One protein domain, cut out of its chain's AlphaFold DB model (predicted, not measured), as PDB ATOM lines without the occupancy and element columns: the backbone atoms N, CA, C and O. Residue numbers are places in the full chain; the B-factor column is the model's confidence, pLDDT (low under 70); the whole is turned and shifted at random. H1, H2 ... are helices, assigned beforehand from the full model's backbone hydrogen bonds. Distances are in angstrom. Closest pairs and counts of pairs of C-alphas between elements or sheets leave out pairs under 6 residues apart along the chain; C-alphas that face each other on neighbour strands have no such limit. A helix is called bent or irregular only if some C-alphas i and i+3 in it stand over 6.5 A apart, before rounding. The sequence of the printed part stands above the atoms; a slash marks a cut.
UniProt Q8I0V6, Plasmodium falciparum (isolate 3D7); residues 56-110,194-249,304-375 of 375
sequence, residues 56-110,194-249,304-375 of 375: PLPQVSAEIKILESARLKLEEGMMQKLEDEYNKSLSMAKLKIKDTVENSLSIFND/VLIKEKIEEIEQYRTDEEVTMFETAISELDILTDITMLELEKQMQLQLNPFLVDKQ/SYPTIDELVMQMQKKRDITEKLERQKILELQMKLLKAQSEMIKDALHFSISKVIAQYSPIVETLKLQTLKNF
ATOM      1  N   PRO A  56     176.844 161.739 101.126       65.30
ATOM      2  CA  PRO A  56     175.996 161.493  99.962       65.30
ATOM      3  C   PRO A  56     175.134 162.706  99.594       65.30
ATOM      4  O   PRO A  56     174.696 162.810  98.453       65.30
ATOM      5  N   LEU A  57     174.912 163.629 100.538       76.60
ATOM      6  CA  LEU A  57     174.084 164.822 100.363       76.60
ATOM      7  C   LEU A  57     174.826 166.069 100.873       76.60
ATOM      8  O   LEU A  57     174.492 166.606 101.938       76.60
ATOM      9  N   PRO A  58     175.844 166.551 100.134       80.92
ATOM     10  CA  PRO A  58     176.697 167.636 100.599       80.92
ATOM     11  C   PRO A  58     175.941 168.953 100.805       80.92
ATOM     12  O   PRO A  58     176.273 169.684 101.733       80.92
ATOM     13  N   GLN A  59     174.904 169.233 100.009       82.24
ATOM     14  CA  GLN A  59     174.076 170.436 100.141       82.24
ATOM     15  C   GLN A  59     173.275 170.430 101.451       82.24
ATOM     16  O   GLN A  59     173.320 171.403 102.196       82.24
ATOM     17  N   VAL A  60     172.603 169.317 101.772       82.27
ATOM     18  CA  VAL A  60     171.824 169.172 103.017       82.27
ATOM     19  C   VAL A  60     172.751 169.199 104.230       82.27
ATOM     20  O   VAL A  60     172.475 169.888 105.206       82.27
ATOM     21  N   SER A  61     173.894 168.513 104.153       85.01
ATOM     22  CA  SER A  61     174.908 168.542 105.210       85.01
ATOM     23  C   SER A  61     175.466 169.954 105.443       85.01
ATOM     24  O   SER A  61     175.686 170.345 106.587       85.01
ATOM     25  N   ALA A  62     175.686 170.732 104.378       86.47
ATOM     26  CA  ALA A  62     176.145 172.114 104.484       86.47
ATOM     27  C   ALA A  62     175.079 173.026 105.105       86.47
ATOM     28  O   ALA A  62     175.411 173.799 106.000       86.47
ATOM     29  N   GLU A  63     173.816 172.899 104.693       85.14
ATOM     30  CA  GLU A  63     172.704 173.664 105.270       85.14
ATOM     31  C   GLU A  63     172.524 173.345 106.761       85.14
ATOM     32  O   GLU A  63     172.508 174.254 107.584       85.14
ATOM     33  N   ILE A  64     172.523 172.057 107.132       87.78
ATOM     34  CA  ILE A  64     172.473 171.616 108.536       87.78
ATOM     35  C   ILE A  64     173.619 172.231 109.343       87.78
ATOM     36  O   ILE A  64     173.400 172.696 110.454       87.78
ATOM     37  N   LYS A  65     174.839 172.279 108.794       89.89
ATOM     38  CA  LYS A  65     175.982 172.906 109.478       89.89
ATOM     39  C   LYS A  65     175.811 174.412 109.652       89.89
ATOM     40  O   LYS A  65     176.240 174.946 110.672       89.89
ATOM     41  N   ILE A  66     175.227 175.103 108.672       90.76
ATOM     42  CA  ILE A  66     174.943 176.540 108.774       90.76
ATOM     43  C   ILE A  66     173.924 176.774 109.890       90.76
ATOM     44  O   ILE A  66     174.199 177.578 110.782       90.76
ATOM     45  N   LEU A  67     172.822 176.022 109.891       89.96
ATOM     46  CA  LEU A  67     171.783 176.093 110.920       89.96
ATOM     47  C   LEU A  67     172.331 175.744 112.310       89.96
ATOM     48  O   LEU A  67     172.158 176.520 113.241       89.96
ATOM     49  N   GLU A  68     173.108 174.665 112.437       91.21
ATOM     50  CA  GLU A  68     173.762 174.274 113.694       91.21
ATOM     51  C   GLU A  68     174.716 175.373 114.192       91.21
ATOM     52  O   GLU A  68     174.735 175.688 115.379       91.21
ATOM     53  N   SER A  69     175.466 176.025 113.297       92.44
ATOM     54  CA  SER A  69     176.350 177.136 113.674       92.44
ATOM     55  C   SER A  69     175.597 178.402 114.100       92.44
ATOM     56  O   SER A  69     176.091 179.147 114.947       92.44
ATOM     57  N   ALA A  70     174.425 178.661 113.515       91.67
ATOM     58  CA  ALA A  70     173.567 179.777 113.892       91.67
ATOM     59  C   ALA A  70     172.914 179.516 115.254       91.67
ATOM     60  O   ALA A  70     172.963 180.387 116.123       91.67
ATOM     61  N   ARG A  71     172.407 178.293 115.464       90.77
ATOM     62  CA  ARG A  71     171.839 177.831 116.733       90.77
ATOM     63  C   ARG A  71     172.850 177.940 117.870       90.77
ATOM     64  O   ARG A  71     172.567 178.609 118.850       90.77
ATOM     65  N   LEU A  72     174.063 177.411 117.692       91.61
ATOM     66  CA  LEU A  72     175.118 177.465 118.715       91.61
ATOM     67  C   LEU A  72     175.462 178.900 119.145       91.61
ATOM     68  O   LEU A  72     175.692 179.151 120.323       91.61
ATOM     69  N   LYS A  73     175.480 179.860 118.210       93.69
ATOM     70  CA  LYS A  73     175.718 181.278 118.536       93.69
ATOM     71  C   LYS A  73     174.564 181.896 119.322       93.69
ATOM     72  O   LYS A  73     174.798 182.738 120.185       93.69
ATOM     73  N   LEU A  74     173.330 181.515 118.995       92.74
ATOM     74  CA  LEU A  74     172.144 181.960 119.719       92.74
ATOM     75  C   LEU A  74     172.128 181.364 121.131       92.74
ATOM     76  O   LEU A  74     171.985 182.118 122.087       92.74
ATOM     77  N   GLU A  75     172.345 180.054 121.260       91.71
ATOM     78  CA  GLU A  75     172.462 179.329 122.534       91.71
ATOM     79  C   GLU A  75     173.544 179.950 123.432       91.71
ATOM     80  O   GLU A  75     173.290 180.254 124.596       91.71
ATOM     81  N   GLU A  76     174.733 180.226 122.884       93.05
ATOM     82  CA  GLU A  76     175.826 180.885 123.608       93.05
ATOM     83  C   GLU A  76     175.426 182.290 124.089       93.05
ATOM     84  O   GLU A  76     175.637 182.629 125.256       93.05
ATOM     85  N   GLY A  77     174.779 183.086 123.230       94.24
ATOM     86  CA  GLY A  77     174.285 184.416 123.591       94.24
ATOM     87  C   GLY A  77     173.190 184.390 124.665       94.24
ATOM     88  O   GLY A  77     173.192 185.222 125.575       94.24
ATOM     89  N   MET A  78     172.270 183.424 124.600       93.19
ATOM     90  CA  MET A  78     171.204 183.251 125.592       93.19
ATOM     91  C   MET A  78     171.749 182.741 126.929       93.19
ATOM     92  O   MET A  78     171.334 183.231 127.981       93.19
ATOM     93  N   MET A  79     172.724 181.829 126.906       92.78
ATOM     94  CA  MET A  79     173.419 181.361 128.106       92.78
ATOM     95  C   MET A  79     174.189 182.500 128.782       92.78
ATOM     96  O   MET A  79     174.101 182.661 129.997       92.78
ATOM     97  N   GLN A  80     174.879 183.340 128.007       95.20
ATOM     98  CA  GLN A  80     175.562 184.516 128.546       95.20
ATOM     99  C   GLN A  80     174.571 185.496 129.190       95.20
ATOM    100  O   GLN A  80     174.788 185.950 130.312       95.20
ATOM    101  N   LYS A  81     173.439 185.767 128.527       95.23
ATOM    102  CA  LYS A  81     172.363 186.600 129.089       95.23
ATOM    103  C   LYS A  81     171.814 186.021 130.400       95.23
ATOM    104  O   LYS A  81     171.540 186.778 131.330       95.23
ATOM    105  N   LEU A  82     171.668 184.698 130.489       94.95
ATOM    106  CA  LEU A  82     171.238 184.010 131.706       94.95
ATOM    107  C   LEU A  82     172.262 184.161 132.843       94.95
ATOM    108  O   LEU A  82     171.873 184.408 133.984       94.95
ATOM    109  N   GLU A  83     173.559 184.044 132.553       94.62
ATOM    110  CA  GLU A  83     174.630 184.251 133.540       94.62
ATOM    111  C   GLU A  83     174.703 185.709 134.026       94.62
ATOM    112  O   GLU A  83     174.888 185.965 135.222       94.62
ATOM    113  N   ASP A  84     174.504 186.673 133.127       95.73
ATOM    114  CA  ASP A  84     174.443 188.096 133.467       95.73
ATOM    115  C   ASP A  84     173.242 188.408 134.374       95.73
ATOM    116  O   ASP A  84     173.401 189.057 135.416       95.73
ATOM    117  N   GLU A  85     172.050 187.894 134.043       94.60
ATOM    118  CA  GLU A  85     170.857 188.034 134.889       94.60
ATOM    119  C   GLU A  85     171.013 187.289 136.224       94.60
ATOM    120  O   GLU A  85     170.603 187.809 137.260       94.60
ATOM    121  N   TYR A  86     171.704 186.146 136.266       95.23
ATOM    122  CA  TYR A  86     172.061 185.471 137.520       95.23
ATOM    123  C   TYR A  86     172.930 186.357 138.428       95.23
ATOM    124  O   TYR A  86     172.628 186.522 139.614       95.23
ATOM    125  N   ASN A  87     173.986 186.978 137.894       95.27
ATOM    126  CA  ASN A  87     174.865 187.864 138.668       95.27
ATOM    127  C   ASN A  87     174.128 189.115 139.164       95.27
ATOM    128  O   ASN A  87     174.301 189.559 140.306       95.27
ATOM    129  N   LYS A  88     173.268 189.673 138.313       94.34
ATOM    130  CA  LYS A  88     172.397 190.797 138.655       94.34
ATOM    131  C   LYS A  88     171.405 190.401 139.755       94.34
ATOM    132  O   LYS A  88     171.301 191.124 140.748       94.34
ATOM    133  N   SER A  89     170.774 189.233 139.644       92.78
ATOM    134  CA  SER A  89     169.862 188.668 140.643       92.78
ATOM    135  C   SER A  89     170.567 188.428 141.983       92.78
ATOM    136  O   SER A  89     170.055 188.840 143.019       92.78
ATOM    137  N   LEU A  90     171.808 187.919 141.990       94.02
ATOM    138  CA  LEU A  90     172.630 187.816 143.207       94.02
ATOM    139  C   LEU A  90     172.864 189.176 143.879       94.02
ATOM    140  O   LEU A  90     172.758 189.297 145.102       94.02
ATOM    141  N   SER A  91     173.196 190.207 143.098       93.70
ATOM    142  CA  SER A  91     173.436 191.550 143.637       93.70
ATOM    143  C   SER A  91     172.162 192.177 144.218       93.70
ATOM    144  O   SER A  91     172.198 192.749 145.310       93.70
ATOM    145  N   MET A  92     171.028 192.003 143.531       92.34
ATOM    146  CA  MET A  92     169.722 192.469 143.984       92.34
ATOM    147  C   MET A  92     169.255 191.705 145.221       92.34
ATOM    148  O   MET A  92     168.807 192.330 146.181       92.34
ATOM    149  N   ALA A  93     169.419 190.381 145.244       93.09
ATOM    150  CA  ALA A  93     169.107 189.543 146.393       93.09
ATOM    151  C   ALA A  93     169.902 189.987 147.624       93.09
ATOM    152  O   ALA A  93     169.326 190.167 148.689       93.09
ATOM    153  N   LYS A  94     171.205 190.263 147.483       93.76
ATOM    154  CA  LYS A  94     172.037 190.758 148.589       93.76
ATOM    155  C   LYS A  94     171.509 192.065 149.186       93.76
ATOM    156  O   LYS A  94     171.496 192.208 150.409       93.76
ATOM    157  N   LEU A  95     171.101 193.013 148.338       93.22
ATOM    158  CA  LEU A  95     170.517 194.282 148.780       93.22
ATOM    159  C   LEU A  95     169.160 194.057 149.457       93.22
ATOM    160  O   LEU A  95     168.994 194.463 150.601       93.22
ATOM    161  N   LYS A  96     168.247 193.320 148.808       93.54
ATOM    162  CA  LYS A  96     166.921 192.986 149.358       93.54
ATOM    163  C   LYS A  96     167.025 192.267 150.708       93.54
ATOM    164  O   LYS A  96     166.357 192.667 151.651       93.54
ATOM    165  N   ILE A  97     167.892 191.258 150.836       93.40
ATOM    166  CA  ILE A  97     168.119 190.521 152.093       93.40
ATOM    167  C   ILE A  97     168.573 191.479 153.189       93.40
ATOM    168  O   ILE A  97     168.028 191.459 154.293       93.40
ATOM    169  N   LYS A  98     169.575 192.316 152.899       93.07
ATOM    170  CA  LYS A  98     170.102 193.270 153.871       93.07
ATOM    171  C   LYS A  98     169.014 194.244 154.324       93.07
ATOM    172  O   LYS A  98     168.834 194.408 155.527       93.07
ATOM    173  N   ASP A  99     168.280 194.830 153.385       91.80
ATOM    174  CA  ASP A  99     167.226 195.800 153.675       91.80
ATOM    175  C   ASP A  99     166.080 195.154 154.471       91.80
ATOM    176  O   ASP A  99     165.647 195.707 155.478       91.80
ATOM    177  N   THR A 100     165.634 193.946 154.102       90.92
ATOM    178  CA  THR A 100     164.592 193.200 154.832       90.92
ATOM    179  C   THR A 100     165.026 192.859 156.257       90.92
ATOM    180  O   THR A 100     164.244 193.020 157.200       90.92
ATOM    181  N   VAL A 101     166.278 192.427 156.444       90.76
ATOM    182  CA  VAL A 101     166.827 192.110 157.769       90.76
ATOM    183  C   VAL A 101     166.979 193.375 158.619       90.76
ATOM    184  O   VAL A 101     166.582 193.371 159.785       90.76
ATOM    185  N   GLU A 102     167.505 194.466 158.056       88.69
ATOM    186  CA  GLU A 102     167.655 195.748 158.756       88.69
ATOM    187  C   GLU A 102     166.296 196.361 159.118       88.69
ATOM    188  O   GLU A 102     166.117 196.802 160.254       88.69
ATOM    189  N   ASN A 103     165.318 196.322 158.209       87.54
ATOM    190  CA  ASN A 103     163.952 196.782 158.459       87.54
ATOM    191  C   ASN A 103     163.280 195.960 159.562       87.54
ATOM    192  O   ASN A 103     162.727 196.528 160.501       87.54
ATOM    193  N   SER A 104     163.386 194.632 159.509       83.95
ATOM    194  CA  SER A 104     162.809 193.748 160.529       83.95
ATOM    195  C   SER A 104     163.484 193.911 161.896       83.95
ATOM    196  O   SER A 104     162.835 193.815 162.933       83.95
ATOM    197  N   LEU A 105     164.789 194.190 161.937       82.96
ATOM    198  CA  LEU A 105     165.520 194.405 163.192       82.96
ATOM    199  C   LEU A 105     165.522 195.866 163.653       82.96
ATOM    200  O   LEU A 105     165.948 196.137 164.776       82.96
ATOM    201  N   SER A 106     165.000 196.801 162.853       82.28
ATOM    202  CA  SER A 106     164.871 198.218 163.223       82.28
ATOM    203  C   SER A 106     164.038 198.422 164.492       82.28
ATOM    204  O   SER A 106     164.307 199.341 165.261       82.28
ATOM    205  N   ILE A 107     163.131 197.484 164.771       77.75
ATOM    206  CA  ILE A 107     162.338 197.364 165.998       77.75
ATOM    207  C   ILE A 107     163.234 197.359 167.255       77.75
ATOM    208  O   ILE A 107     162.872 197.911 168.289       77.75
ATOM    209  N   PHE A 108     164.446 196.804 167.186       73.36
ATOM    210  CA  PHE A 108     165.390 196.806 168.310       73.36
ATOM    211  C   PHE A 108     166.134 198.141 168.494       73.36
ATOM    212  O   PHE A 108     166.714 198.382 169.553       73.36
ATOM    213  N   ASN A 109     166.094 199.048 167.518       75.49
ATOM    214  CA  ASN A 109     166.665 200.384 167.702       75.49
ATOM    215  C   ASN A 109     165.772 201.274 168.591       75.49
ATOM    216  O   ASN A 109     166.260 202.272 169.122       75.49
ATOM    217  N   ASP A 110     164.499 200.909 168.799       70.38
ATOM    218  CA  ASP A 110     163.573 201.677 169.631       70.38
ATOM    219  C   ASP A 110     163.792 201.425 171.140       70.38
ATOM    220  O   ASP A 110     163.610 200.305 171.638       70.38
ATOM    221  N   VAL A 194     164.149 172.463  96.779       75.88
ATOM    222  CA  VAL A 194     164.125 173.680  97.624       75.88
ATOM    223  C   VAL A 194     163.108 173.592  98.775       75.88
ATOM    224  O   VAL A 194     163.383 174.071  99.868       75.88
ATOM    225  N   LEU A 195     161.992 172.879  98.582       78.81
ATOM    226  CA  LEU A 195     160.979 172.646  99.624       78.81
ATOM    227  C   LEU A 195     161.528 171.930 100.871       78.81
ATOM    228  O   LEU A 195     161.030 172.131 101.973       78.81
ATOM    229  N   ILE A 196     162.565 171.100 100.715       77.81
ATOM    230  CA  ILE A 196     163.206 170.409 101.843       77.81
ATOM    231  C   ILE A 196     163.981 171.412 102.692       77.81
ATOM    232  O   ILE A 196     163.938 171.331 103.915       77.81
ATOM    233  N   LYS A 197     164.645 172.382 102.054       80.91
ATOM    234  CA  LYS A 197     165.336 173.463 102.756       80.91
ATOM    235  C   LYS A 197     164.344 174.302 103.563       80.91
ATOM    236  O   LYS A 197     164.552 174.464 104.758       80.91
ATOM    237  N   GLU A 198     163.245 174.734 102.943       85.41
ATOM    238  CA  GLU A 198     162.188 175.491 103.635       85.41
ATOM    239  C   GLU A 198     161.624 174.708 104.829       85.41
ATOM    240  O   GLU A 198     161.423 175.274 105.900       85.41
ATOM    241  N   LYS A 199     161.433 173.387 104.691       86.85
ATOM    242  CA  LYS A 199     160.932 172.561 105.794       86.85
ATOM    243  C   LYS A 199     161.944 172.390 106.929       86.85
ATOM    244  O   LYS A 199     161.545 172.369 108.092       86.85
ATOM    245  N   ILE A 200     163.234 172.256 106.613       82.58
ATOM    246  CA  ILE A 200     164.300 172.192 107.623       82.58
ATOM    247  C   ILE A 200     164.383 173.527 108.373       82.58
ATOM    248  O   ILE A 200     164.445 173.516 109.599       82.58
ATOM    249  N   GLU A 201     164.323 174.658 107.665       87.40
ATOM    250  CA  GLU A 201     164.313 175.997 108.269       87.40
ATOM    251  C   GLU A 201     163.072 176.229 109.143       87.40
ATOM    252  O   GLU A 201     163.200 176.733 110.254       87.40
ATOM    253  N   GLU A 202     161.883 175.815 108.696       89.34
ATOM    254  CA  GLU A 202     160.640 175.928 109.474       89.34
ATOM    255  C   GLU A 202     160.713 175.127 110.785       89.34
ATOM    256  O   GLU A 202     160.355 175.634 111.849       89.34
ATOM    257  N   ILE A 203     161.199 173.880 110.723       85.12
ATOM    258  CA  ILE A 203     161.374 173.028 111.911       85.12
ATOM    259  C   ILE A 203     162.429 173.626 112.848       85.12
ATOM    260  O   ILE A 203     162.241 173.607 114.066       85.12
ATOM    261  N   GLU A 204     163.527 174.148 112.296       84.34
ATOM    262  CA  GLU A 204     164.587 174.764 113.089       84.34
ATOM    263  C   GLU A 204     164.073 176.009 113.809       84.34
ATOM    264  O   GLU A 204     164.244 176.098 115.023       84.34
ATOM    265  N   GLN A 205     163.367 176.894 113.096       89.47
ATOM    266  CA  GLN A 205     162.794 178.122 113.644       89.47
ATOM    267  C   GLN A 205     161.799 177.836 114.768       89.47
ATOM    268  O   GLN A 205     161.933 178.405 115.846       89.47
ATOM    269  N   TYR A 206     160.842 176.927 114.547       91.15
ATOM    270  CA  TYR A 206     159.834 176.586 115.555       91.15
ATOM    271  C   TYR A 206     160.481 176.133 116.868       91.15
ATOM    272  O   TYR A 206     160.119 176.585 117.951       91.15
ATOM    273  N   ARG A 207     161.492 175.269 116.777       88.60
ATOM    274  CA  ARG A 207     162.202 174.795 117.963       88.60
ATOM    275  C   ARG A 207     163.124 175.862 118.563       88.60
ATOM    276  O   ARG A 207     163.327 175.870 119.770       88.60
ATOM    277  N   THR A 208     163.703 176.750 117.752       90.71
ATOM    278  CA  THR A 208     164.516 177.864 118.265       90.71
ATOM    279  C   THR A 208     163.649 178.840 119.050       90.71
ATOM    280  O   THR A 208     164.078 179.320 120.095       90.71
ATOM    281  N   ASP A 209     162.408 179.068 118.619       92.22
ATOM    282  CA  ASP A 209     161.438 179.843 119.391       92.22
ATOM    283  C   ASP A 209     161.134 179.148 120.733       92.22
ATOM    284  O   ASP A 209     161.156 179.799 121.779       92.22
ATOM    285  N   GLU A 210     160.945 177.821 120.748       90.68
ATOM    286  CA  GLU A 210     160.790 177.049 121.995       90.68
ATOM    287  C   GLU A 210     162.015 177.187 122.926       90.68
ATOM    288  O   GLU A 210     161.857 177.430 124.123       90.68
ATOM    289  N   GLU A 211     163.239 177.111 122.400       89.11
ATOM    290  CA  GLU A 211     164.472 177.319 123.178       89.11
ATOM    291  C   GLU A 211     164.559 178.734 123.754       89.11
ATOM    292  O   GLU A 211     164.837 178.905 124.942       89.11
ATOM    293  N   VAL A 212     164.259 179.760 122.953       92.82
ATOM    294  CA  VAL A 212     164.234 181.150 123.426       92.82
ATOM    295  C   VAL A 212     163.224 181.305 124.563       92.82
ATOM    296  O   VAL A 212     163.571 181.861 125.607       92.82
ATOM    297  N   THR A 213     162.016 180.746 124.423       93.91
ATOM    298  CA  THR A 213     161.003 180.800 125.492       93.91
ATOM    299  C   THR A 213     161.446 180.067 126.759       93.91
ATOM    300  O   THR A 213     161.150 180.525 127.866       93.91
ATOM    301  N   MET A 214     162.199 178.969 126.633       92.09
ATOM    302  CA  MET A 214     162.770 178.249 127.770       92.09
ATOM    303  C   MET A 214     163.764 179.124 128.540       92.09
ATOM    304  O   MET A 214     163.674 179.220 129.765       92.09
ATOM    305  N   PHE A 215     164.682 179.797 127.840       93.53
ATOM    306  CA  PHE A 215     165.645 180.703 128.468       93.53
ATOM    307  C   PHE A 215     164.975 181.934 129.088       93.53
ATOM    308  O   PHE A 215     165.344 182.342 130.186       93.53
ATOM    309  N   GLU A 216     163.982 182.527 128.426       93.51
ATOM    310  CA  GLU A 216     163.230 183.660 128.982       93.51
ATOM    311  C   GLU A 216     162.456 183.271 130.243       93.51
ATOM    312  O   GLU A 216     162.488 183.998 131.241       93.51
ATOM    313  N   THR A 217     161.835 182.089 130.232       93.91
ATOM    314  CA  THR A 217     161.181 181.520 131.414       93.91
ATOM    315  C   THR A 217     162.198 181.341 132.539       93.91
ATOM    316  O   THR A 217     161.976 181.844 133.639       93.91
ATOM    317  N   ALA A 218     163.360 180.749 132.255       92.78
ATOM    318  CA  ALA A 218     164.431 180.561 133.233       92.78
ATOM    319  C   ALA A 218     164.943 181.880 133.841       92.78
ATOM    320  O   ALA A 218     165.192 181.941 135.044       92.78
ATOM    321  N   ILE A 219     165.070 182.942 133.035       93.06
ATOM    322  CA  ILE A 219     165.442 184.283 133.517       93.06
ATOM    323  C   ILE A 219     164.374 184.812 134.482       93.06
ATOM    324  O   ILE A 219     164.712 185.271 135.571       93.06
ATOM    325  N   SER A 220     163.090 184.702 134.126       93.02
ATOM    326  CA  SER A 220     161.995 185.133 135.008       93.02
ATOM    327  C   SER A 220     161.931 184.322 136.311       93.02
ATOM    328  O   SER A 220     161.650 184.871 137.376       93.02
ATOM    329  N   GLU A 221     162.266 183.031 136.252       91.56
ATOM    330  CA  GLU A 221     162.307 182.149 137.416       91.56
ATOM    331  C   GLU A 221     163.398 182.551 138.419       91.56
ATOM    332  O   GLU A 221     163.177 182.394 139.617       91.56
ATOM    333  N   LEU A 222     164.535 183.118 137.988       91.70
ATOM    334  CA  LEU A 222     165.577 183.619 138.905       91.70
ATOM    335  C   LEU A 222     165.057 184.768 139.788       91.70
ATOM    336  O   LEU A 222     165.320 184.807 140.996       91.70
ATOM    337  N   ASP A 223     164.292 185.685 139.197       90.05
ATOM    338  CA  ASP A 223     163.681 186.800 139.922       90.05
ATOM    339  C   ASP A 223     162.562 186.311 140.848       90.05
ATOM    340  O   ASP A 223     162.550 186.655 142.032       90.05
ATOM    341  N   ILE A 224     161.690 185.422 140.356       92.26
ATOM    342  CA  ILE A 224     160.626 184.801 141.161       92.26
ATOM    343  C   ILE A 224     161.218 184.055 142.360       92.26
ATOM    344  O   ILE A 224     160.712 184.170 143.475       92.26
ATOM    345  N   LEU A 225     162.307 183.310 142.159       92.11
ATOM    346  CA  LEU A 225     162.972 182.560 143.220       92.11
ATOM    347  C   LEU A 225     163.503 183.486 144.313       92.11
ATOM    348  O   LEU A 225     163.356 183.191 145.498       92.11
ATOM    349  N   THR A 226     164.062 184.629 143.915       90.17
ATOM    350  CA  THR A 226     164.507 185.677 144.838       90.17
ATOM    351  C   THR A 226     163.339 186.276 145.615       90.17
ATOM    352  O   THR A 226     163.432 186.462 146.824       90.17
ATOM    353  N   ASP A 227     162.215 186.555 144.961       91.49
ATOM    354  CA  ASP A 227     161.049 187.118 145.640       91.49
ATOM    355  C   ASP A 227     160.408 186.112 146.610       91.49
ATOM    356  O   ASP A 227     160.059 186.480 147.732       91.49
ATOM    357  N   ILE A 228     160.339 184.826 146.245       92.19
ATOM    358  CA  ILE A 228     159.870 183.755 147.138       92.19
ATOM    359  C   ILE A 228     160.775 183.638 148.367       92.19
ATOM    360  O   ILE A 228     160.266 183.566 149.489       92.19
ATOM    361  N   THR A 229     162.104 183.638 148.198       91.34
ATOM    362  CA  THR A 229     163.017 183.567 149.350       91.34
ATOM    363  C   THR A 229     162.908 184.799 150.241       91.34
ATOM    364  O   THR A 229     163.041 184.667 151.457       91.34
ATOM    365  N   MET A 230     162.609 185.978 149.683       89.24
ATOM    366  CA  MET A 230     162.411 187.199 150.471       89.24
ATOM    367  C   MET A 230     161.102 187.171 151.251       89.24
ATOM    368  O   MET A 230     161.103 187.511 152.433       89.24
ATOM    369  N   LEU A 231     160.011 186.716 150.632       90.54
ATOM    370  CA  LEU A 231     158.723 186.554 151.305       90.54
ATOM    371  C   LEU A 231     158.809 185.529 152.441       90.54
ATOM    372  O   LEU A 231     158.291 185.770 153.532       90.54
ATOM    373  N   GLU A 232     159.486 184.403 152.213       89.68
ATOM    374  CA  GLU A 232     159.681 183.393 153.253       89.68
ATOM    375  C   GLU A 232     160.608 183.905 154.366       89.68
ATOM    376  O   GLU A 232     160.317 183.688 155.541       89.68
ATOM    377  N   LEU A 233     161.672 184.649 154.034       90.99
ATOM    378  CA  LEU A 233     162.534 185.297 155.027       90.99
ATOM    379  C   LEU A 233     161.748 186.290 155.887       90.99
ATOM    380  O   LEU A 233     161.820 186.222 157.111       90.99
ATOM    381  N   GLU A 234     160.985 187.188 155.265       87.11
ATOM    382  CA  GLU A 234     160.169 188.172 155.974       87.11
ATOM    383  C   GLU A 234     159.154 187.476 156.885       87.11
ATOM    384  O   GLU A 234     159.064 187.793 158.071       87.11
ATOM    385  N   LYS A 235     158.454 186.458 156.373       87.71
ATOM    386  CA  LYS A 235     157.500 185.659 157.150       87.71
ATOM    387  C   LYS A 235     158.169 184.965 158.334       87.71
ATOM    388  O   LYS A 235     157.642 185.012 159.446       87.71
ATOM    389  N   GLN A 236     159.327 184.335 158.138       88.57
ATOM    390  CA  GLN A 236     160.059 183.674 159.220       88.57
ATOM    391  C   GLN A 236     160.575 184.676 160.256       88.57
ATOM    392  O   GLN A 236     160.461 184.420 161.457       88.57
ATOM    393  N   MET A 237     161.080 185.834 159.824       85.38
ATOM    394  CA  MET A 237     161.490 186.907 160.727       85.38
ATOM    395  C   MET A 237     160.299 187.441 161.519       85.38
ATOM    396  O   MET A 237     160.383 187.523 162.738       85.38
ATOM    397  N   GLN A 238     159.165 187.719 160.875       82.54
ATOM    398  CA  GLN A 238     157.935 188.118 161.560       82.54
ATOM    399  C   GLN A 238     157.492 187.055 162.574       82.54
ATOM    400  O   GLN A 238     157.206 187.392 163.718       82.54
ATOM    401  N   LEU A 239     157.519 185.763 162.222       81.58
ATOM    402  CA  LEU A 239     157.191 184.669 163.147       81.58
ATOM    403  C   LEU A 239     158.121 184.621 164.366       81.58
ATOM    404  O   LEU A 239     157.651 184.413 165.487       81.58
ATOM    405  N   GLN A 240     159.422 184.841 164.174       80.24
ATOM    406  CA  GLN A 240     160.404 184.874 165.263       80.24
ATOM    407  C   GLN A 240     160.362 186.176 166.075       80.24
ATOM    408  O   GLN A 240     160.706 186.167 167.259       80.24
ATOM    409  N   LEU A 241     159.915 187.280 165.470       78.25
ATOM    410  CA  LEU A 241     159.736 188.585 166.109       78.25
ATOM    411  C   LEU A 241     158.349 188.755 166.737       78.25
ATOM    412  O   LEU A 241     158.177 189.625 167.588       78.25
ATOM    413  N   ASN A 242     157.375 187.900 166.414       70.40
ATOM    414  CA  ASN A 242     156.034 187.914 167.003       70.40
ATOM    415  C   ASN A 242     156.031 187.919 168.543       70.40
ATOM    416  O   ASN A 242     155.231 188.653 169.119       70.40
ATOM    417  N   PRO A 243     156.917 187.194 169.256       68.53
ATOM    418  CA  PRO A 243     157.025 187.309 170.712       68.53
ATOM    419  C   PRO A 243     157.387 188.718 171.215       68.53
ATOM    420  O   PRO A 243     157.112 189.033 172.371       68.53
ATOM    421  N   PHE A 244     158.013 189.545 170.373       62.53
ATOM    422  CA  PHE A 244     158.414 190.921 170.671       62.53
ATOM    423  C   PHE A 244     157.420 191.967 170.136       62.53
ATOM    424  O   PHE A 244     157.333 193.048 170.711       62.53
ATOM    425  N   LEU A 245     156.662 191.644 169.081       57.95
ATOM    426  CA  LEU A 245     155.715 192.551 168.418       57.95
ATOM    427  C   LEU A 245     154.259 192.367 168.840       57.95
ATOM    428  O   LEU A 245     153.481 193.319 168.808       57.95
ATOM    429  N   VAL A 246     153.857 191.153 169.214       54.01
ATOM    430  CA  VAL A 246     152.440 190.866 169.400       54.01
ATOM    431  C   VAL A 246     152.041 191.079 170.847       54.01
ATOM    432  O   VAL A 246     152.366 190.301 171.748       54.01
ATOM    433  N   ASP A 247     151.230 192.117 171.029       51.18
ATOM    434  CA  ASP A 247     150.320 192.247 172.152       51.18
ATOM    435  C   ASP A 247     149.583 190.909 172.328       51.18
ATOM    436  O   ASP A 247     148.806 190.470 171.472       51.18
ATOM    437  N   LYS A 248     149.901 190.211 173.422       53.82
ATOM    438  CA  LYS A 248     149.648 188.780 173.698       53.82
ATOM    439  C   LYS A 248     148.210 188.291 173.431       53.82
ATOM    440  O   LYS A 248     147.945 187.092 173.420       53.82
ATOM    441  N   GLN A 249     147.269 189.207 173.247       52.65
ATOM    442  CA  GLN A 249     145.849 188.950 173.050       52.65
ATOM    443  C   GLN A 249     145.457 188.621 171.597       52.65
ATOM    444  O   GLN A 249     144.426 187.975 171.407       52.65
ATOM    445  N   SER A 304     173.164 151.453 105.354       61.90
ATOM    446  CA  SER A 304     172.166 152.040 104.454       61.90
ATOM    447  C   SER A 304     172.606 153.435 103.996       61.90
ATOM    448  O   SER A 304     173.355 154.115 104.697       61.90
ATOM    449  N   TYR A 305     172.148 153.870 102.818       60.09
ATOM    450  CA  TYR A 305     172.312 155.263 102.394       60.09
ATOM    451  C   TYR A 305     171.570 156.170 103.383       60.09
ATOM    452  O   TYR A 305     170.358 155.987 103.541       60.09
ATOM    453  N   PRO A 306     172.246 157.139 104.029       68.86
ATOM    454  CA  PRO A 306     171.561 158.032 104.940       68.86
ATOM    455  C   PRO A 306     170.569 158.867 104.141       68.86
ATOM    456  O   PRO A 306     170.923 159.578 103.197       68.86
ATOM    457  N   THR A 307     169.301 158.733 104.506       78.93
ATOM    458  CA  THR A 307     168.221 159.529 103.921       78.93
ATOM    459  C   THR A 307     168.270 160.937 104.517       78.93
ATOM    460  O   THR A 307     168.834 161.143 105.593       78.93
ATOM    461  N   ILE A 308     167.675 161.926 103.843       76.81
ATOM    462  CA  ILE A 308     167.514 163.289 104.384       76.81
ATOM    463  C   ILE A 308     166.898 163.231 105.788       76.81
ATOM    464  O   ILE A 308     167.405 163.879 106.701       76.81
ATOM    465  N   ASP A 309     165.898 162.368 105.975       81.43
ATOM    466  CA  ASP A 309     165.270 162.107 107.270       81.43
ATOM    467  C   ASP A 309     166.270 161.617 108.318       81.43
ATOM    468  O   ASP A 309     166.199 162.045 109.462       81.43
ATOM    469  N   GLU A 310     167.243 160.778 107.952       83.58
ATOM    470  CA  GLU A 310     168.268 160.310 108.888       83.58
ATOM    471  C   GLU A 310     169.238 161.434 109.272       83.58
ATOM    472  O   GLU A 310     169.579 161.569 110.446       83.58
ATOM    473  N   LEU A 311     169.642 162.286 108.323       82.52
ATOM    474  CA  LEU A 311     170.496 163.445 108.611       82.52
ATOM    475  C   LEU A 311     169.788 164.460 109.516       82.52
ATOM    476  O   LEU A 311     170.368 164.926 110.498       82.52
ATOM    477  N   VAL A 312     168.523 164.765 109.223       83.75
ATOM    478  CA  VAL A 312     167.691 165.652 110.045       83.75
ATOM    479  C   VAL A 312     167.414 165.016 111.411       83.75
ATOM    480  O   VAL A 312     167.506 165.696 112.427       83.75
ATOM    481  N   MET A 313     167.178 163.703 111.481       86.64
ATOM    482  CA  MET A 313     167.010 162.972 112.742       86.64
ATOM    483  C   MET A 313     168.286 163.002 113.590       86.64
ATOM    484  O   MET A 313     168.225 163.192 114.802       86.64
ATOM    485  N   GLN A 314     169.463 162.845 112.980       86.70
ATOM    486  CA  GLN A 314     170.742 162.969 113.683       86.70
ATOM    487  C   GLN A 314     170.970 164.400 114.188       86.70
ATOM    488  O   GLN A 314     171.429 164.572 115.319       86.70
ATOM    489  N   MET A 315     170.622 165.417 113.391       84.28
ATOM    490  CA  MET A 315     170.640 166.825 113.803       84.28
ATOM    491  C   MET A 315     169.713 167.067 115.004       84.28
ATOM    492  O   MET A 315     170.148 167.638 116.004       84.28
ATOM    493  N   GLN A 316     168.474 166.571 114.951       86.59
ATOM    494  CA  GLN A 316     167.506 166.673 116.047       86.59
ATOM    495  C   GLN A 316     167.975 165.924 117.295       86.59
ATOM    496  O   GLN A 316     167.930 166.466 118.390       86.59
ATOM    497  N   LYS A 317     168.535 164.721 117.152       92.29
ATOM    498  CA  LYS A 317     169.069 163.962 118.288       92.29
ATOM    499  C   LYS A 317     170.235 164.679 118.967       92.29
ATOM    500  O   LYS A 317     170.335 164.659 120.190       92.29
ATOM    501  N   LYS A 318     171.134 165.296 118.190       89.65
ATOM    502  CA  LYS A 318     172.206 166.139 118.747       89.65
ATOM    503  C   LYS A 318     171.620 167.327 119.502       89.65
ATOM    504  O   LYS A 318     172.063 167.599 120.613       89.65
ATOM    505  N   ARG A 319     170.607 167.975 118.924       87.97
ATOM    506  CA  ARG A 319     169.875 169.078 119.548       87.97
ATOM    507  C   ARG A 319     169.257 168.670 120.881       87.97
ATOM    508  O   ARG A 319     169.557 169.299 121.880       87.97
ATOM    509  N   ASP A 320     168.518 167.564 120.929       91.31
ATOM    510  CA  ASP A 320     167.870 167.078 122.157       91.31
ATOM    511  C   ASP A 320     168.884 166.818 123.289       91.31
ATOM    512  O   ASP A 320     168.589 167.014 124.470       91.31
ATOM    513  N   ILE A 321     170.100 166.372 122.945       92.81
ATOM    514  CA  ILE A 321     171.190 166.181 123.911       92.81
ATOM    515  C   ILE A 321     171.700 167.532 124.428       92.81
ATOM    516  O   ILE A 321     171.869 167.680 125.641       92.81
ATOM    517  N   THR A 322     171.943 168.497 123.534       91.36
ATOM    518  CA  THR A 322     172.387 169.853 123.898       91.36
ATOM    519  C   THR A 322     171.336 170.566 124.743       91.36
ATOM    520  O   THR A 322     171.645 171.012 125.842       91.36
ATOM    521  N   GLU A 323     170.081 170.556 124.310       90.56
ATOM    522  CA  GLU A 323     168.949 171.165 125.005       90.56
ATOM    523  C   GLU A 323     168.780 170.584 126.419       90.56
ATOM    524  O   GLU A 323     168.603 171.298 127.408       90.56
ATOM    525  N   LYS A 324     168.910 169.258 126.563       93.24
ATOM    526  CA  LYS A 324     168.885 168.609 127.880       93.24
ATOM    527  C   LYS A 324     170.039 169.074 128.773       93.24
ATOM    528  O   LYS A 324     169.846 169.239 129.980       93.24
ATOM    529  N   LEU A 325     171.230 169.256 128.206       93.73
ATOM    530  CA  LEU A 325     172.401 169.755 128.924       93.73
ATOM    531  C   LEU A 325     172.206 171.217 129.353       93.73
ATOM    532  O   LEU A 325     172.554 171.570 130.479       93.73
ATOM    533  N   GLU A 326     171.604 172.051 128.512       91.82
ATOM    534  CA  GLU A 326     171.266 173.443 128.830       91.82
ATOM    535  C   GLU A 326     170.227 173.544 129.943       91.82
ATOM    536  O   GLU A 326     170.456 174.249 130.924       91.82
ATOM    537  N   ARG A 327     169.148 172.755 129.878       93.91
ATOM    538  CA  ARG A 327     168.164 172.640 130.970       93.91
ATOM    539  C   ARG A 327     168.825 172.246 132.289       93.91
ATOM    540  O   ARG A 327     168.507 172.799 133.339       93.91
ATOM    541  N   GLN A 328     169.777 171.312 132.249       94.92
ATOM    542  CA  GLN A 328     170.537 170.928 133.436       94.92
ATOM    543  C   GLN A 328     171.391 172.089 133.974       94.92
ATOM    544  O   GLN A 328     171.434 172.286 135.188       94.92
ATOM    545  N   LYS A 329     172.033 172.875 133.099       94.34
ATOM    546  CA  LYS A 329     172.790 174.075 133.496       94.34
ATOM    547  C   LYS A 329     171.892 175.156 134.103       94.34
ATOM    548  O   LYS A 329     172.261 175.722 135.129       94.34
ATOM    549  N   ILE A 330     170.716 175.402 133.520       93.90
ATOM    550  CA  ILE A 330     169.706 176.331 134.054       93.90
ATOM    551  C   ILE A 330     169.343 175.941 135.493       93.90
ATOM    552  O   ILE A 330     169.445 176.758 136.409       93.90
ATOM    553  N   LEU A 331     169.003 174.667 135.714       94.37
ATOM    554  CA  LEU A 331     168.674 174.147 137.045       94.37
ATOM    555  C   LEU A 331     169.857 174.253 138.022       94.37
ATOM    556  O   LEU A 331     169.675 174.557 139.203       94.37
ATOM    557  N   GLU A 332     171.084 174.026 137.549       95.19
ATOM    558  CA  GLU A 332     172.289 174.192 138.363       95.19
ATOM    559  C   GLU A 332     172.487 175.653 138.798       95.19
ATOM    560  O   GLU A 332     172.804 175.899 139.966       95.19
ATOM    561  N   LEU A 333     172.267 176.620 137.900       94.08
ATOM    562  CA  LEU A 333     172.324 178.051 138.214       94.08
ATOM    563  C   LEU A 333     171.247 178.452 139.229       94.08
ATOM    564  O   LEU A 333     171.566 179.117 140.214       94.08
ATOM    565  N   GLN A 334     170.011 177.984 139.064       92.94
ATOM    566  CA  GLN A 334     168.931 178.222 140.031       92.94
ATOM    567  C   GLN A 334     169.261 177.641 141.417       92.94
ATOM    568  O   GLN A 334     169.088 178.303 142.443       92.94
ATOM    569  N   MET A 335     169.821 176.429 141.472       95.02
ATOM    570  CA  MET A 335     170.276 175.830 142.729       95.02
ATOM    571  C   MET A 335     171.424 176.629 143.365       95.02
ATOM    572  O   MET A 335     171.457 176.794 144.589       95.02
ATOM    573  N   LYS A 336     172.382 177.118 142.565       95.34
ATOM    574  CA  LYS A 336     173.470 177.984 143.049       95.34
ATOM    575  C   LYS A 336     172.927 179.299 143.604       95.34
ATOM    576  O   LYS A 336     173.380 179.706 144.672       95.34
ATOM    577  N   LEU A 337     171.925 179.895 142.950       94.25
ATOM    578  CA  LEU A 337     171.259 181.114 143.417       94.25
ATOM    579  C   LEU A 337     170.655 180.895 144.808       94.25
ATOM    580  O   LEU A 337     170.955 181.652 145.726       94.25
ATOM    581  N   LEU A 338     169.890 179.816 145.000       94.33
ATOM    582  CA  LEU A 338     169.291 179.478 146.299       94.33
ATOM    583  C   LEU A 338     170.324 179.267 147.405       94.33
ATOM    584  O   LEU A 338     170.152 179.760 148.522       94.33
ATOM    585  N   LYS A 339     171.406 178.537 147.113       95.33
ATOM    586  CA  LYS A 339     172.486 178.314 148.086       95.33
ATOM    587  C   LYS A 339     173.152 179.631 148.474       95.33
ATOM    588  O   LYS A 339     173.300 179.901 149.663       95.33
ATOM    589  N   ALA A 340     173.480 180.463 147.488       94.72
ATOM    590  CA  ALA A 340     174.071 181.773 147.721       94.72
ATOM    591  C   ALA A 340     173.129 182.687 148.522       94.72
ATOM    592  O   ALA A 340     173.567 183.328 149.471       94.72
ATOM    593  N   GLN A 341     171.828 182.699 148.214       93.44
ATOM    594  CA  GLN A 341     170.825 183.444 148.982       93.44
ATOM    595  C   GLN A 341     170.748 182.963 150.434       93.44
ATOM    596  O   GLN A 341     170.750 183.786 151.346       93.44
ATOM    597  N   SER A 342     170.757 181.649 150.681       93.70
ATOM    598  CA  SER A 342     170.771 181.103 152.043       93.70
ATOM    599  C   SER A 342     172.021 181.514 152.830       93.70
ATOM    600  O   SER A 342     171.917 181.803 154.024       93.70
ATOM    601  N   GLU A 343     173.193 181.532 152.193       94.83
ATOM    602  CA  GLU A 343     174.436 182.003 152.817       94.83
ATOM    603  C   GLU A 343     174.379 183.509 153.103       94.83
ATOM    604  O   GLU A 343     174.660 183.929 154.225       94.83
ATOM    605  N   MET A 344     173.909 184.317 152.147       93.06
ATOM    606  CA  MET A 344     173.716 185.760 152.329       93.06
ATOM    607  C   MET A 344     172.742 186.079 153.468       93.06
ATOM    608  O   MET A 344     173.005 186.988 154.253       93.06
ATOM    609  N   ILE A 345     171.639 185.330 153.589       93.83
ATOM    610  CA  ILE A 345     170.679 185.457 154.697       93.83
ATOM    611  C   ILE A 345     171.369 185.169 156.025       93.83
ATOM    612  O   ILE A 345     171.256 185.957 156.964       93.83
ATOM    613  N   LYS A 346     172.110 184.060 156.109       94.23
ATOM    614  CA  LYS A 346     172.848 183.686 157.315       94.23
ATOM    615  C   LYS A 346     173.831 184.787 157.722       94.23
ATOM    616  O   LYS A 346     173.837 185.186 158.887       94.23
ATOM    617  N   ASP A 347     174.614 185.304 156.782       94.05
ATOM    618  CA  ASP A 347     175.602 186.352 157.045       94.05
ATOM    619  C   ASP A 347     174.942 187.674 157.458       94.05
ATOM    620  O   ASP A 347     175.362 188.297 158.438       94.05
ATOM    621  N   ALA A 348     173.869 188.079 156.769       92.49
ATOM    622  CA  ALA A 348     173.106 189.281 157.096       92.49
ATOM    623  C   ALA A 348     172.467 189.188 158.490       92.49
ATOM    624  O   ALA A 348     172.540 190.142 159.271       92.49
ATOM    625  N   LEU A 349     171.892 188.032 158.839       91.71
ATOM    626  CA  LEU A 349     171.331 187.778 160.166       91.71
ATOM    627  C   LEU A 349     172.417 187.772 161.243       91.71
ATOM    628  O   LEU A 349     172.250 188.442 162.259       91.71
ATOM    629  N   HIS A 350     173.541 187.080 161.032       92.57
ATOM    630  CA  HIS A 350     174.654 187.078 161.986       92.57
ATOM    631  C   HIS A 350     175.183 188.488 162.234       92.57
ATOM    632  O   HIS A 350     175.300 188.892 163.389       92.57
ATOM    633  N   PHE A 351     175.449 189.252 161.174       92.11
ATOM    634  CA  PHE A 351     175.928 190.626 161.287       92.11
ATOM    635  C   PHE A 351     174.947 191.501 162.077       92.11
ATOM    636  O   PHE A 351     175.342 192.232 162.992       92.11
ATOM    637  N   SER A 352     173.656 191.389 161.769       87.98
ATOM    638  CA  SER A 352     172.625 192.219 162.390       87.98
ATOM    639  C   SER A 352     172.360 191.822 163.846       87.98
ATOM    640  O   SER A 352     172.261 192.692 164.708       87.98
ATOM    641  N   ILE A 353     172.346 190.525 164.168       88.73
ATOM    642  CA  ILE A 353     172.263 190.028 165.550       88.73
ATOM    643  C   ILE A 353     173.497 190.463 166.346       88.73
ATOM    644  O   ILE A 353     173.357 190.938 167.471       88.73
ATOM    645  N   SER A 354     174.702 190.366 165.776       90.39
ATOM    646  CA  SER A 354     175.927 190.854 166.417       90.39
ATOM    647  C   SER A 354     175.859 192.352 166.713       90.39
ATOM    648  O   SER A 354     176.257 192.770 167.800       90.39
ATOM    649  N   LYS A 355     175.300 193.156 165.800       88.36
ATOM    650  CA  LYS A 355     175.061 194.591 166.013       88.36
ATOM    651  C   LYS A 355     174.085 194.840 167.168       88.36
ATOM    652  O   LYS A 355     174.387 195.646 168.045       88.36
ATOM    653  N   VAL A 356     172.963 194.118 167.211       84.36
ATOM    654  CA  VAL A 356     171.962 194.208 168.291       84.36
ATOM    655  C   VAL A 356     172.563 193.789 169.644       84.36
ATOM    656  O   VAL A 356     172.417 194.496 170.641       84.36
ATOM    657  N   ILE A 357     173.318 192.687 169.693       84.26
ATOM    658  CA  ILE A 357     174.012 192.230 170.910       84.26
ATOM    659  C   ILE A 357     175.034 193.271 171.379       84.26
ATOM    660  O   ILE A 357     175.084 193.574 172.569       84.26
ATOM    661  N   ALA A 358     175.823 193.849 170.470       85.98
ATOM    662  CA  ALA A 358     176.818 194.862 170.812       85.98
ATOM    663  C   ALA A 358     176.182 196.139 171.391       85.98
ATOM    664  O   ALA A 358     176.718 196.713 172.336       85.98
ATOM    665  N   GLN A 359     175.020 196.555 170.876       82.78
ATOM    666  CA  GLN A 359     174.263 197.686 171.422       82.78
ATOM    667  C   GLN A 359     173.720 197.403 172.832       82.78
ATOM    668  O   GLN A 359     173.683 198.299 173.675       82.78
ATOM    669  N   TYR A 360     173.319 196.161 173.112       77.37
ATOM    670  CA  TYR A 360     172.693 195.796 174.383       77.37
ATOM    671  C   TYR A 360     173.649 195.258 175.449       77.37
ATOM    672  O   TYR A 360     173.308 195.322 176.632       77.37
ATOM    673  N   SER A 361     174.843 194.777 175.083       82.10
ATOM    674  CA  SER A 361     175.834 194.253 176.038       82.10
ATOM    675  C   SER A 361     176.119 195.236 177.188       82.10
ATOM    676  O   SER A 361     175.995 194.829 178.346       82.10
ATOM    677  N   PRO A 362     176.361 196.543 176.936       81.85
ATOM    678  CA  PRO A 362     176.602 197.510 178.012       81.85
ATOM    679  C   PRO A 362     175.378 197.731 178.917       81.85
ATOM    680  O   PRO A 362     175.502 197.900 180.132       81.85
ATOM    681  N   ILE A 363     174.166 197.709 178.353       75.74
ATOM    682  CA  ILE A 363     172.916 197.909 179.105       75.74
ATOM    683  C   ILE A 363     172.668 196.716 180.037       75.74
ATOM    684  O   ILE A 363     172.319 196.883 181.204       75.74
ATOM    685  N   VAL A 364     172.906 195.496 179.558       73.94
ATOM    686  CA  VAL A 364     172.763 194.284 180.374       73.94
ATOM    687  C   VAL A 364     173.808 194.243 181.492       73.94
ATOM    688  O   VAL A 364     173.477 193.886 182.624       73.94
ATOM    689  N   GLU A 365     175.049 194.647 181.220       78.49
ATOM    690  CA  GLU A 365     176.100 194.737 182.239       78.49
ATOM    691  C   GLU A 365     175.777 195.774 183.320       78.49
ATOM    692  O   GLU A 365     175.878 195.471 184.511       78.49
ATOM    693  N   THR A 366     175.311 196.966 182.935       77.28
ATOM    694  CA  THR A 366     174.916 198.008 183.898       77.28
ATOM    695  C   THR A 366     173.732 197.573 184.763       77.28
ATOM    696  O   THR A 366     173.759 197.774 185.979       77.28
ATOM    697  N   LEU A 367     172.737 196.892 184.186       68.13
ATOM    698  CA  LEU A 367     171.621 196.309 184.936       68.13
ATOM    699  C   LEU A 367     172.079 195.201 185.884       68.13
ATOM    700  O   LEU A 367     171.643 195.157 187.034       68.13
ATOM    701  N   LYS A 368     172.991 194.327 185.445       73.61
ATOM    702  CA  LYS A 368     173.570 193.284 186.300       73.61
ATOM    703  C   LYS A 368     174.286 193.910 187.499       73.61
ATOM    704  O   LYS A 368     174.052 193.483 188.629       73.61
ATOM    705  N   LEU A 369     175.068 194.970 187.286       76.67
ATOM    706  CA  LEU A 369     175.732 195.713 188.361       76.67
ATOM    707  C   LEU A 369     174.736 196.396 189.311       76.67
ATOM    708  O   LEU A 369     174.917 196.324 190.524       76.67
ATOM    709  N   GLN A 370     173.665 197.009 188.799       68.65
ATOM    710  CA  GLN A 370     172.612 197.595 189.639       68.65
ATOM    711  C   GLN A 370     171.876 196.537 190.466       68.65
ATOM    712  O   GLN A 370     171.625 196.751 191.650       68.65
ATOM    713  N   THR A 371     171.568 195.375 189.882       64.13
ATOM    714  CA  THR A 371     170.942 194.283 190.638       64.13
ATOM    715  C   THR A 371     171.853 193.737 191.729       64.13
ATOM    716  O   THR A 371     171.339 193.370 192.776       64.13
ATOM    717  N   LEU A 372     173.176 193.730 191.526       69.29
ATOM    718  CA  LEU A 372     174.145 193.316 192.546       69.29
ATOM    719  C   LEU A 372     174.314 194.349 193.666       69.29
ATOM    720  O   LEU A 372     174.558 193.944 194.791       69.29
ATOM    721  N   LYS A 373     174.159 195.653 193.390       69.28
ATOM    722  CA  LYS A 373     174.187 196.706 194.426       69.28
ATOM    723  C   LYS A 373     172.955 196.713 195.340       69.28
ATOM    724  O   LYS A 373     173.004 197.325 196.399       69.28
ATOM    725  N   ASN A 374     171.858 196.087 194.911       57.95
ATOM    726  CA  ASN A 374     170.602 196.008 195.663       57.95
ATOM    727  C   ASN A 374     170.458 194.697 196.470       57.95
ATOM    728  O   ASN A 374     169.358 194.394 196.940       57.95
ATOM    729  N   PHE A 375     171.544 193.931 196.613       46.71
ATOM    730  CA  PHE A 375     171.737 192.859 197.597       46.71
ATOM    731  C   PHE A 375     172.861 193.269 198.546       46.71
ATOM    732  O   PHE A 375     172.807 192.819 199.711       46.71
TER     733      PHE A 375
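What this domain is: This is residues 56 to 110, 194 to 249 and 304 to 375 of the 375 residues of a protein of Plasmodium falciparum (isolate 3D7) (UniProt Q8I0V6). Three long helices, H1, H2 and the arm H3a of the bent helix H3, lie side by side in a long, slender bundle, their centres making a triangle and their directions the same way. At one end H3 bends and its last part sticks out past the bundle, with residues 361 to 375 standing free. The printed part has 183 residues with three named helices, H1, H2 and H3 in that order, and no named strand; the class is all helix. The whole is extended, a rod spanning 103 by 31 by 25 A, with a radius of gyration of the C-alphas of 28.0 A.

How they stand to each other: H1, residues 58 to 109, touches H2, residues 194 to 245, the closest C-alphas being those of Leu 82 and Ile 219, 6.1 A apart; they run the same way at a shallow tilt of 11 degrees. H3, residues 308 to 373, was assigned as one helix by its hydrogen bonds but is bent, with C-alphas 359 and 362 7.0 A apart; its arms are H3a, residues 308 to 359, and H3b, residues 362 to 373. H1 and H3a touch, closest at the C-alphas of Lys 98 and Ala 348, 5.9 A apart, and run the same way at a shallow tilt of 14 degrees. H2 and H3a touch, closest at the C-alphas of Leu 222 and Gln 334, 6.5 A apart, and run the same way at a shallow tilt of 17 degrees. H1, H2 and H3a form a bundle, helices set side by side. The lines of H3a and H3b stand at 35.2 degrees, a tilt only just steep. H3b is apart from H1 and from H2. Every O i to N i+4 pair is within hydrogen-bond range in H3a and H3b; in H1 and in H2 it is 45 of 48.

Where its parts are: H1 begins at C-alpha 58 (176.697, 167.636, 100.599) and is 75.3 A long; it has a kink of 30 degrees near residue 103 and is only just irregular, with C-alphas 104 and 107 6.6 A apart. H2 is 73.7 A long, has a kink of 35 degrees near residue 239 and is only just irregular, with C-alphas 240 and 243 6.9 A apart. H3a is 75.6 A long and begins at C-alpha 308 (167.514, 163.289, 104.384). H3b is 16.6 A long and ends at C-alpha 373 (174.187, 196.706, 194.426).

The domain as a whole: The C-alphas of Pro 56 and Phe 375, the chain's last residue, are the two farthest apart, at 102.6 A. Without the free stretch the body spans 82 by 31 by 24 A. The links from H1 to H2 and from H2 to H3 run across cuts: residues 111 to 193 are not printed, with C-alphas 110 and 194 77.3 A apart, and residues 250 to 303 are not printed, with C-alphas 249 and 304 82.2 A apart. The mean pLDDT of the printed part is 85.9; residues 56, 243 to 249, 304 to 306, 367 and 370 to 375 are under 70.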